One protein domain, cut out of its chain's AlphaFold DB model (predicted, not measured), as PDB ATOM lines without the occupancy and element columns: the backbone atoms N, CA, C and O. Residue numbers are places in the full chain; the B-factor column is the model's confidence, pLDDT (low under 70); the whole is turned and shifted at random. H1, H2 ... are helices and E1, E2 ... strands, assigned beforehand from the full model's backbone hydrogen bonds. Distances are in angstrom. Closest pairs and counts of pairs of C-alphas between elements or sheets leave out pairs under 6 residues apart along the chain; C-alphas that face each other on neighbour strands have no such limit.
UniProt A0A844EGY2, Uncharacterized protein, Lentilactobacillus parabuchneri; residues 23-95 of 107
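AT A GLANCE: This is residues 23 to 95 of the 107 residues of an uncharacterized protein of Lentilactobacillus parabuchneri (UniProt A0A844EGY2). A small antiparallel sheet of three short strands, E2 E1 E3, has a pair of helices side by side next to it: H1 packs on the sheet at the edge strand E2, while H2 only grazes the sheet. The strand hairpin E1 and E2 ends in a loop at residues 43 to 45 that reaches well beyond the sheet, and the unnamed stretch of residues 23 to 34 loops past the E2 edge before E1 begins. The printed part has 73 residues, with three named strands and two named helices in the order E1 E2 H1 H2 E3; the class is mixed, helices and strands, with 35 residues, under half, in named elements. The whole is compact, with a radius of gyration of the C-alphas of 11.5 A, and rounded, spanning 32 by 28 by 19 A.

HOW THE PARTS SIT: In the sheet, E1, residues 35 to 39, is the inner strand. The edge strand E2, residues 48 to 51, is its antiparallel neighbour at 149 degrees, with N 37 and O 50 within hydrogen-bond range at 2.8 A; the two form a hairpin. The other edge strand, E3, residues 89 to 92, is antiparallel to E1 at 141 degrees, with N 36 and O 91 at 2.9 A and N 91 and O 36 at 3.0 A. H1, residues 54 to 64, is on the sheet at a height of 8.7 A, from a local plane fitted to just 6 of the sheet's C-alphas. It only just lies over E2, with 3 of its 11 C-alphas falling there, and runs along the strands, at 20 degrees to E2 on the local plane. The closest C-alphas of E2 and H1 are those of Ile 50 and Ser 56, 6.3 A apart. H2, residues 74 to 84, touches H1, the closest C-alphas being those of Gln 54 and Tyr 74, 4.9 A apart. H1 and H2 run the same way at a shallow tilt of 28 degrees. H2 only grazes the sheet, with its residues 78 to 82, and is near E1, with 5 pairs of C-alphas within 10 A. E2, H1 H2 and E3 make a split strand-helix-strand unit, two strands running the same way with E1 between them in the sheet, and its crossover is right-handed. In H1 and H2 every O i to N i+4 pair is within hydrogen-bond range.

IN THESE COORDINATES: E1 begins at C-alpha 35 (273.537, 148.404, 226.780) and is 13.0 A long; E2 is 10.2 A and E3 9.9 A. H1 measures 15.6 A from C-alpha 54 (262.619, 142.319, 227.872) to C-alpha 64, and H2 15.5 A. E3 ends at C-alpha 92 (276.400, 151.779, 226.325).

THE WHOLE: The C-alphas farthest apart are those of Asp 67 and Phe 95, at 33.3 A. The printed part has no cut and no long link. Its mean pLDDT is 91.7, with residues 43 to 45 under 70.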
ATOM      1  N   LYS A  23     273.831 150.712 240.275       88.25
ATOM      2  CA  LYS A  23     272.978 149.554 240.039       88.25
ATOM      3  C   LYS A  23     271.905 149.904 239.029       88.25
ATOM      4  O   LYS A  23     271.429 151.042 239.010       88.25
ATOM      5  N   ASP A  24     271.534 148.923 238.220       89.88
ATOM      6  CA  ASP A  24     270.360 149.027 237.367       89.88
ATOM      7  C   ASP A  24     269.069 149.089 238.212       89.88
ATOM      8  O   ASP A  24     269.075 148.960 239.444       89.88
ATOM      9  N   THR A  25     267.931 149.287 237.551       89.38
ATOM     10  CA  THR A  25     266.614 149.316 238.208       89.38
ATOM     11  C   THR A  25     266.232 147.997 238.880       89.38
ATOM     12  O   THR A  25     265.361 147.991 239.752       89.38
ATOM     13  N   ASP A  26     266.893 146.895 238.528       88.31
ATOM     14  CA  ASP A  26     266.662 145.569 239.096       88.31
ATOM     15  C   ASP A  26     267.537 145.290 240.329       88.31
ATOM     16  O   ASP A  26     267.292 144.315 241.051       88.31
ATOM     17  N   GLY A  27     268.499 146.175 240.613       86.94
ATOM     18  CA  GLY A  27     269.440 146.094 241.724       86.94
ATOM     19  C   GLY A  27     270.729 145.334 241.401       86.94
ATOM     20  O   GLY A  27     271.502 145.066 242.332       86.94
ATOM     21  N   ASN A  28     270.965 144.989 240.134       88.62
ATOM     22  CA  ASN A  28     272.197 144.357 239.671       88.62
ATOM     23  C   ASN A  28     273.277 145.408 239.412       88.62
ATOM     24  O   ASN A  28     272.985 146.575 239.157       88.62
ATOM     25  N   GLU A  29     274.541 144.998 239.503       88.25
ATOM     26  CA  GLU A  29     275.669 145.856 239.135       88.25
ATOM     27  C   GLU A  29     275.636 146.152 237.636       88.25
ATOM     28  O   GLU A  29     275.383 145.256 236.836       88.25
ATOM     29  N   MET A  30     275.910 147.402 237.269       89.31
ATOM     30  CA  MET A  30     275.968 147.792 235.863       89.31
ATOM     31  C   MET A  30     277.275 147.323 235.206       89.31
ATOM     32  O   MET A  30     278.363 147.602 235.721       89.31
ATOM     33  N   ASP A  31     277.170 146.676 234.047       87.06
ATOM     34  CA  ASP A  31     278.295 146.136 233.272       87.06
ATOM     35  C   ASP A  31     278.656 147.067 232.097       87.06
ATOM     36  O   ASP A  31     277.793 147.502 231.337       87.06
ATOM     37  N   ASP A  32     279.939 147.412 231.941       84.56
ATOM     38  CA  ASP A  32     280.417 148.319 230.884       84.56
ATOM     39  C   ASP A  32     280.436 147.687 229.478       84.56
ATOM     40  O   ASP A  32     280.683 148.370 228.479       84.56
ATOM     41  N   SER A  33     280.146 146.390 229.388       86.81
ATOM     42  CA  SER A  33     279.955 145.651 228.141       86.81
ATOM     43  C   SER A  33     278.492 145.562 227.690       86.81
ATOM     44  O   SER A  33     278.227 145.087 226.581       86.81
ATOM     45  N   GLU A  34     277.551 146.049 228.503       91.62
ATOM     46  CA  GLU A  34     276.114 145.986 228.241       91.62
ATOM     47  C   GLU A  34     275.515 147.333 227.800       91.62
ATOM     48  O   GLU A  34     276.084 148.418 227.968       91.62
ATOM     49  N   MET A  35     274.333 147.250 227.188       95.50
ATOM     50  CA  MET A  35     273.537 148.404 226.780       95.50
ATOM     51  C   MET A  35     272.428 148.635 227.801       95.50
ATOM     52  O   MET A  35     271.801 147.681 228.258       95.50
ATOM     53  N   TYR A  36     272.158 149.901 228.110       96.12
ATOM     54  CA  TYR A  36     271.119 150.279 229.061       96.12
ATOM     55  C   TYR A  36     270.195 151.343 228.473       96.12
ATOM     56  O   TYR A  36     270.624 152.263 227.772       96.12
ATOM     57  N   TRP A  37     268.911 151.245 228.804       96.56
ATOM     58  CA  TRP A  37     267.951 152.324 228.632       96.56
ATOM     59  C   TRP A  37     268.109 153.319 229.772       96.56
ATOM     60  O   TRP A  37     267.783 153.028 230.923       96.56
ATOM     61  N   ARG A  38     268.599 154.511 229.442       94.25
ATOM     62  CA  ARG A  38     268.696 155.627 230.377       94.25
ATOM     63  C   ARG A  38     267.376 156.378 230.446       94.25
ATOM     64  O   ARG A  38     266.922 156.909 229.436       94.25
ATOM     65  N   ILE A  39     266.815 156.495 231.644       93.06
ATOM     66  CA  ILE A  39     265.621 157.286 231.955       93.06
ATOM     67  C   ILE A  39     266.051 158.562 232.684       93.06
ATOM     68  O   ILE A  39     266.531 158.491 233.822       93.06
ATOM     69  N   PRO A  40     265.896 159.745 232.063       90.00
ATOM     70  CA  PRO A  40     266.335 160.991 232.674       90.00
ATOM     71  C   PRO A  40     265.430 161.432 233.838       90.00
ATOM     72  O   PRO A  40     264.330 161.940 233.609       90.00
ATOM     73  N   LEU A  41     265.903 161.361 235.088       82.62
ATOM     74  CA  LEU A  41     265.141 161.820 236.263       82.62
ATOM     75  C   LEU A  41     265.355 163.322 236.512       82.62
ATOM     76  O   LEU A  41     265.990 163.766 237.471       82.62
ATOM     77  N   ARG A  42     264.807 164.155 235.621       73.25
ATOM     78  CA  ARG A  42     264.921 165.621 235.711       73.25
ATOM     79  C   ARG A  42     263.852 166.232 236.632       73.25
ATOM     80  O   ARG A  42     262.711 165.783 236.609       73.25
ATOM     81  N   PRO A  43     264.144 167.330 237.357       58.84
ATOM     82  CA  PRO A  43     265.439 168.000 237.506       58.84
ATOM     83  C   PRO A  43     266.200 167.649 238.803       58.84
ATOM     84  O   PRO A  43     267.200 168.301 239.089       58.84
ATOM     85  N   TYR A  44     265.745 166.675 239.601       59.09
ATOM     86  CA  TYR A  44     266.264 166.448 240.963       59.09
ATOM     87  C   TYR A  44     266.707 165.006 241.270       59.09
ATOM     88  O   TYR A  44     266.961 164.704 242.435       59.09
ATOM     89  N   GLY A  45     266.799 164.120 240.275       69.25
ATOM     90  CA  GLY A  45     267.220 162.729 240.457       69.25
ATOM     91  C   GLY A  45     268.496 162.378 239.696       69.25
ATOM     92  O   GLY A  45     268.887 163.067 238.754       69.25
ATOM     93  N   ASN A  46     269.134 161.286 240.120       80.44
ATOM     94  CA  ASN A  46     270.092 160.575 239.279       80.44
ATOM     95  C   ASN A  46     269.305 159.818 238.216       80.44
ATOM     96  O   ASN A  46     268.263 159.256 238.537       80.44
ATOM     97  N   ASP A  47     269.794 159.796 236.984       88.19
ATOM     98  CA  ASP A  47     269.146 159.027 235.926       88.19
ATOM     99  C   ASP A  47     269.046 157.543 236.313       88.19
ATOM    100  O   ASP A  47     269.916 157.007 237.003       88.19
ATOM    101  N   GLN A  48     267.962 156.900 235.892       91.00
ATOM    102  CA  GLN A  48     267.763 155.464 236.065       91.00
ATOM    103  C   GLN A  48     268.269 154.720 234.836       91.00
ATOM    104  O   GLN A  48     268.183 155.229 233.719       91.00
ATOM    105  N   PHE A  49     268.767 153.508 235.046       93.31
ATOM    106  CA  PHE A  49     269.288 152.662 233.983       93.31
ATOM    107  C   PHE A  49     268.625 151.293 234.051       93.31
ATOM    108  O   PHE A  49     268.662 150.642 235.093       93.31
ATOM    109  N   ILE A  50     268.024 150.869 232.946       95.38
ATOM    110  CA  ILE A  50     267.425 149.540 232.791       95.38
ATOM    111  C   ILE A  50     268.293 148.760 231.817       95.38
ATOM    112  O   ILE A  50     268.634 149.300 230.765       95.38
ATOM    113  N   LEU A  51     268.635 147.515 232.134       96.25
ATOM    114  CA  LEU A  51     269.304 146.632 231.184       96.25
ATOM    115  C   LEU A  51     268.473 146.485 229.895       96.25
ATOM    116  O   LEU A  51     267.239 146.481 229.932       96.25
ATOM    117  N   ASP A  52     269.135 146.415 228.737       96.50
ATOM    118  CA  ASP A  52     268.481 146.243 227.436       96.50
ATOM    119  C   ASP A  52     267.971 144.807 227.206       96.50
ATOM    120  O   ASP A  52     268.373 144.105 226.276       96.50
ATOM    121  N   ASP A  53     267.053 144.363 228.060       96.06
ATOM    122  CA  ASP A  53     266.355 143.090 227.941       96.06
ATOM    123  C   ASP A  53     264.860 143.224 228.263       96.06
ATOM    124  O   ASP A  53     264.385 144.145 228.927       96.06
ATOM    125  N   GLN A  54     264.074 142.281 227.748       97.06
ATOM    126  CA  GLN A  54     262.619 142.319 227.872       97.06
ATOM    127  C   GLN A  54     262.136 142.230 229.329       97.06
ATOM    128  O   GLN A  54     261.113 142.834 229.662       97.06
ATOM    129  N   ASP A  55     262.800 141.440 230.171       96.88
ATOM    130  CA  ASP A  55     262.319 141.157 231.519       96.88
ATOM    131  C   ASP A  55     262.570 142.352 232.440       96.88
ATOM    132  O   ASP A  55     261.644 142.757 233.155       96.88
ATOM    133  N   SER A  56     263.749 142.973 232.351       96.75
ATOM    134  CA  SER A  56     264.083 144.194 233.088       96.75
ATOM    135  C   SER A  56     263.209 145.371 232.669       96.75
ATOM    136  O   SER A  56     262.653 146.052 233.533       96.75
ATOM    137  N   ILE A  57     262.960 145.574 231.369       97.56
ATOM    138  CA  ILE A  57     262.066 146.657 230.926       97.56
ATOM    139  C   ILE A  57     260.626 146.412 231.405       97.56
ATOM    140  O   ILE A  57     260.001 147.310 231.966       97.56
ATOM    141  N   ASN A  58     260.088 145.194 231.262       97.44
ATOM    142  CA  ASN A  58     258.747 144.878 231.772       97.44
ATOM    143  C   ASN A  58     258.651 145.014 233.296       97.44
ATOM    144  O   ASN A  58     257.588 145.334 233.829       97.44
ATOM    145  N   ARG A  59     259.720 144.700 234.030       96.44
ATOM    146  CA  ARG A  59     259.760 144.873 235.483       96.44
ATOM    147  C   ARG A  59     259.745 146.348 235.859       96.44
ATOM    148  O   ARG A  59     258.868 146.741 236.621       96.44
ATOM    149  N   TYR A  60     260.620 147.154 235.259       96.12
ATOM    150  CA  TYR A  60     260.608 148.602 235.435       96.12
ATOM    151  C   TYR A  60     259.214 149.189 235.173       96.12
ATOM    152  O   TYR A  60     258.694 149.940 235.998       96.12
ATOM    153  N   LEU A  61     258.582 148.804 234.062       96.69
ATOM    154  CA  LEU A  61     257.252 149.284 233.693       96.69
ATOM    155  C   LEU A  61     256.194 148.925 234.748       96.69
ATOM    156  O   LEU A  61     255.430 149.798 235.152       96.69
ATOM    157  N   ARG A  62     256.185 147.683 235.248       96.50
ATOM    158  CA  ARG A  62     255.264 147.241 236.313       96.50
ATOM    159  C   ARG A  62     255.483 147.965 237.637       96.50
ATOM    160  O   ARG A  62     254.521 148.216 238.358       96.50
ATOM    161  N   ASP A  63     256.735 148.267 237.964       94.88
ATOM    162  CA  ASP A  63     257.093 148.908 239.228       94.88
ATOM    163  C   ASP A  63     256.767 150.416 239.226       94.88
ATOM    164  O   ASP A  63     256.580 150.997 240.297       94.88
ATOM    165  N   ASN A  64     256.662 151.048 238.046       94.19
ATOM    166  CA  ASN A  64     256.502 152.504 237.912       94.19
ATOM    167  C   ASN A  64     255.157 152.961 237.320       94.19
ATOM    168  O   ASN A  64     254.745 154.091 237.593       94.19
ATOM    169  N   TYR A  65     254.442 152.119 236.563       95.12
ATOM    170  CA  TYR A  65     253.163 152.480 235.940       95.12
ATOM    171  C   TYR A  65     252.091 151.424 236.198       95.12
ATOM    172  O   TYR A  65     252.318 150.219 236.104       95.12
ATOM    173  N   GLU A  66     250.884 151.900 236.491       93.44
ATOM    174  CA  GLU A  66     249.709 151.045 236.638       93.44
ATOM    175  C   GLU A  66     249.385 150.365 235.295       93.44
ATOM    176  O   GLU A  66     249.368 151.015 234.252       93.44
ATOM    177  N   ASP A  67     249.154 149.049 235.328       92.62
ATOM    178  CA  ASP A  67     248.811 148.190 234.180       92.62
ATOM    179  C   ASP A  67     249.868 148.024 233.055       92.62
ATOM    180  O   ASP A  67     249.602 147.313 232.080       92.62
ATOM    181  N   ALA A  68     251.084 148.568 233.190       95.69
ATOM    182  CA  ALA A  68     252.161 148.417 232.196       95.69
ATOM    183  C   ALA A  68     253.020 147.149 232.399       95.69
ATOM    184  O   ALA A  68     252.906 146.446 233.407       95.69
ATOM    185  N   GLY A  69     253.908 146.842 231.440       94.12
ATOM    186  CA  GLY A  69     254.963 145.831 231.609       94.12
ATOM    187  C   GLY A  69     254.483 144.377 231.536       94.12
ATOM    188  O   GLY A  69     255.036 143.483 232.183       94.12
ATOM    189  N   ASN A  70     253.432 144.136 230.747       95.62
ATOM    190  CA  ASN A  70     252.831 142.817 230.513       95.62
ATOM    191  C   ASN A  70     253.118 142.276 229.095       95.62
ATOM    192  O   ASN A  70     252.401 141.406 228.588       95.62
ATOM    193  N   ASN A  71     254.147 142.799 228.426       95.44
ATOM    194  CA  ASN A  71     254.441 142.480 227.033       95.44
ATOM    195  C   ASN A  71     255.200 141.158 226.879       95.44
ATOM    196  O   ASN A  71     256.098 140.829 227.648       95.44
ATOM    197  N   GLN A  72     254.879 140.414 225.817       94.06
ATOM    198  CA  GLN A  72     255.509 139.121 225.514       94.06
ATOM    199  C   GLN A  72     256.671 139.207 224.520       94.06
ATOM    200  O   GLN A  72     257.336 138.203 224.280       94.06
ATOM    201  N   THR A  73     256.896 140.373 223.912       97.12
ATOM    202  CA  THR A  73     257.982 140.571 222.946       97.12
ATOM    203  C   THR A  73     258.801 141.794 223.314       97.12
ATOM    204  O   THR A  73     258.242 142.812 223.729       97.12
ATOM    205  N   TYR A  74     260.110 141.714 223.088       96.75
ATOM    206  CA  TYR A  74     261.034 142.823 223.300       96.75
ATOM    207  C   TYR A  74     260.577 144.100 222.579       96.75
ATOM    208  O   TYR A  74     260.447 145.140 223.211       96.75
ATOM    209  N   GLN A  75     260.197 144.015 221.297       97.81
ATOM    210  CA  GLN A  75     259.756 145.193 220.537       97.81
ATOM    211  C   GLN A  75     258.514 145.867 221.138       97.81
ATOM    212  O   GLN A  75     258.458 147.090 221.195       97.81
ATOM    213  N   ALA A  76     257.516 145.091 221.578       97.75
ATOM    214  CA  ALA A  76     256.333 145.660 222.227       97.75
ATOM    215  C   ALA A  76     256.695 146.332 223.561       97.75
ATOM    216  O   ALA A  76     256.174 147.395 223.873       97.75
ATOM    217  N   THR A  77     257.636 145.736 224.292       97.44
ATOM    218  CA  THR A  77     258.125 146.244 225.577       97.44
ATOM    219  C   THR A  77     258.887 147.562 225.412       97.44
ATOM    220  O   THR A  77     258.619 148.518 226.130       97.44
ATOM    221  N   VAL A  78     259.780 147.649 224.420       97.69
ATOM    222  CA  VAL A  78     260.503 148.886 224.082       97.69
ATOM    223  C   VAL A  78     259.549 149.979 223.609       97.69
ATOM    224  O   VAL A  78     259.705 151.129 224.006       97.69
ATOM    225  N   ASN A  79     258.549 149.635 222.790       97.75
ATOM    226  CA  ASN A  79     257.554 150.612 222.349       97.75
ATOM    227  C   ASN A  79     256.784 151.193 223.545       97.75
ATOM    228  O   ASN A  79     256.664 152.407 223.644       97.75
ATOM    229  N   GLU A  80     256.319 150.349 224.474       97.88
ATOM    230  CA  GLU A  80     255.623 150.814 225.681       97.88
ATOM    231  C   GLU A  80     256.534 151.681 226.570       97.88
ATOM    232  O   GLU A  80     256.101 152.730 227.046       97.88
ATOM    233  N   LEU A  81     257.810 151.301 226.730       97.19
ATOM    234  CA  LEU A  81     258.804 152.119 227.432       97.19
ATOM    235  C   LEU A  81     258.944 153.504 226.801       97.19
ATOM    236  O   LEU A  81     258.895 154.501 227.511       97.19
ATOM    237  N   GLN A  82     259.104 153.584 225.483       96.50
ATOM    238  CA  GLN A  82     259.285 154.859 224.787       96.50
ATOM    239  C   GLN A  82     258.005 155.702 224.743       96.50
ATOM    240  O   GLN A  82     258.086 156.927 224.708       96.50
ATOM    241  N   ASP A  83     256.831 155.072 224.766       96.88
ATOM    242  CA  ASP A  83     255.553 155.778 224.839       96.88
ATOM    243  C   ASP A  83     255.353 156.444 226.216       96.88
ATOM    244  O   ASP A  83     254.840 157.565 226.291       96.88
ATOM    245  N   LEU A  84     255.775 155.781 227.301       95.69
ATOM    246  CA  LEU A  84     255.638 156.279 228.679       95.69
ATOM    247  C   LEU A  84     256.806 157.176 229.119       95.69
ATOM    248  O   LEU A  84     256.589 158.174 229.803       95.69
ATOM    249  N   GLU A  85     258.022 156.864 228.678       94.06
ATOM    250  CA  GLU A  85     259.262 157.591 228.960       94.06
ATOM    251  C   GLU A  85     259.923 158.059 227.651       94.06
ATOM    252  O   GLU A  85     260.967 157.544 227.231       94.06
ATOM    253  N   PRO A  86     259.357 159.078 226.976       93.19
ATOM    254  CA  PRO A  86     259.748 159.470 225.616       93.19
ATOM    255  C   PRO A  86     261.153 160.064 225.498       93.19
ATOM    256  O   PRO A  86     261.646 160.278 224.389       93.19
ATOM    257  N   TYR A  87     261.800 160.368 226.623       93.44
ATOM    258  CA  TYR A  87     263.172 160.875 226.659       93.44
ATOM    259  C   TYR A  87     264.204 159.787 226.947       93.44
ATOM    260  O   TYR A  87     265.373 160.113 227.156       93.44
ATOM    261  N   THR A  88     263.783 158.522 226.967       94.31
ATOM    262  CA  THR A  88     264.701 157.399 227.110       94.31
ATOM    263  C   THR A  88     265.619 157.264 225.911       94.31
ATOM    264  O   THR A  88     265.238 157.488 224.759       94.31
ATOM    265  N   SER A  89     266.857 156.879 226.188       95.44
ATOM    266  CA  SER A  89     267.851 156.589 225.164       95.44
ATOM    267  C   SER A  89     268.593 155.309 225.494       95.44
ATOM    268  O   SER A  89     268.993 155.101 226.637       95.44
ATOM    269  N   LEU A  90     268.792 154.478 224.475       96.69
ATOM    270  CA  LEU A  90     269.643 153.302 224.561       96.69
ATOM    271  C   LEU A  90     271.100 153.737 224.396       96.69
ATOM    272  O   LEU A  90     271.475 154.273 223.349       96.69
ATOM    273  N   GLU A  91     271.917 153.517 225.419       93.75
ATOM    274  CA  GLU A  91     273.329 153.889 225.422       93.75
ATOM    275  C   GLU A  91     274.199 152.800 226.067       93.75
ATOM    276  O   GLU A  91     273.723 152.066 226.936       93.75
ATOM    277  N   PRO A  92     275.461 152.645 225.626       91.31
ATOM    278  CA  PRO A  92     276.400 151.779 226.325       91.31
ATOM    279  C   PRO A  92     276.688 152.361 227.708       91.31
ATOM    280  O   PRO A  92     276.913 153.571 227.839       91.31
ATOM    281  N   TRP A  93     276.719 151.511 228.732       88.31
ATOM    282  CA  TRP A  93     277.152 151.959 230.047       88.31
ATOM    283  C   TRP A  93     278.664 152.168 230.064       88.31
ATOM    284  O   TRP A  93     279.442 151.355 229.574       88.31
ATOM    285  N   SER A  94     279.096 153.285 230.643       83.88
ATOM    286  CA  SER A  94     280.503 153.525 230.924       83.88
ATOM    287  C   SER A  94     280.626 154.050 232.337       83.88
ATOM    288  O   SER A  94     280.056 155.085 232.688       83.88
ATOM    289  N   PHE A  95     281.380 153.320 233.154       80.69
ATOM    290  CA  PHE A  95     281.636 153.722 234.522       80.69
ATOM    291  C   PHE A  95     282.316 155.103 234.542       80.69
ATOM    292  O   PHE A  95     283.353 155.269 233.890       80.69
TER     293      PHE A  95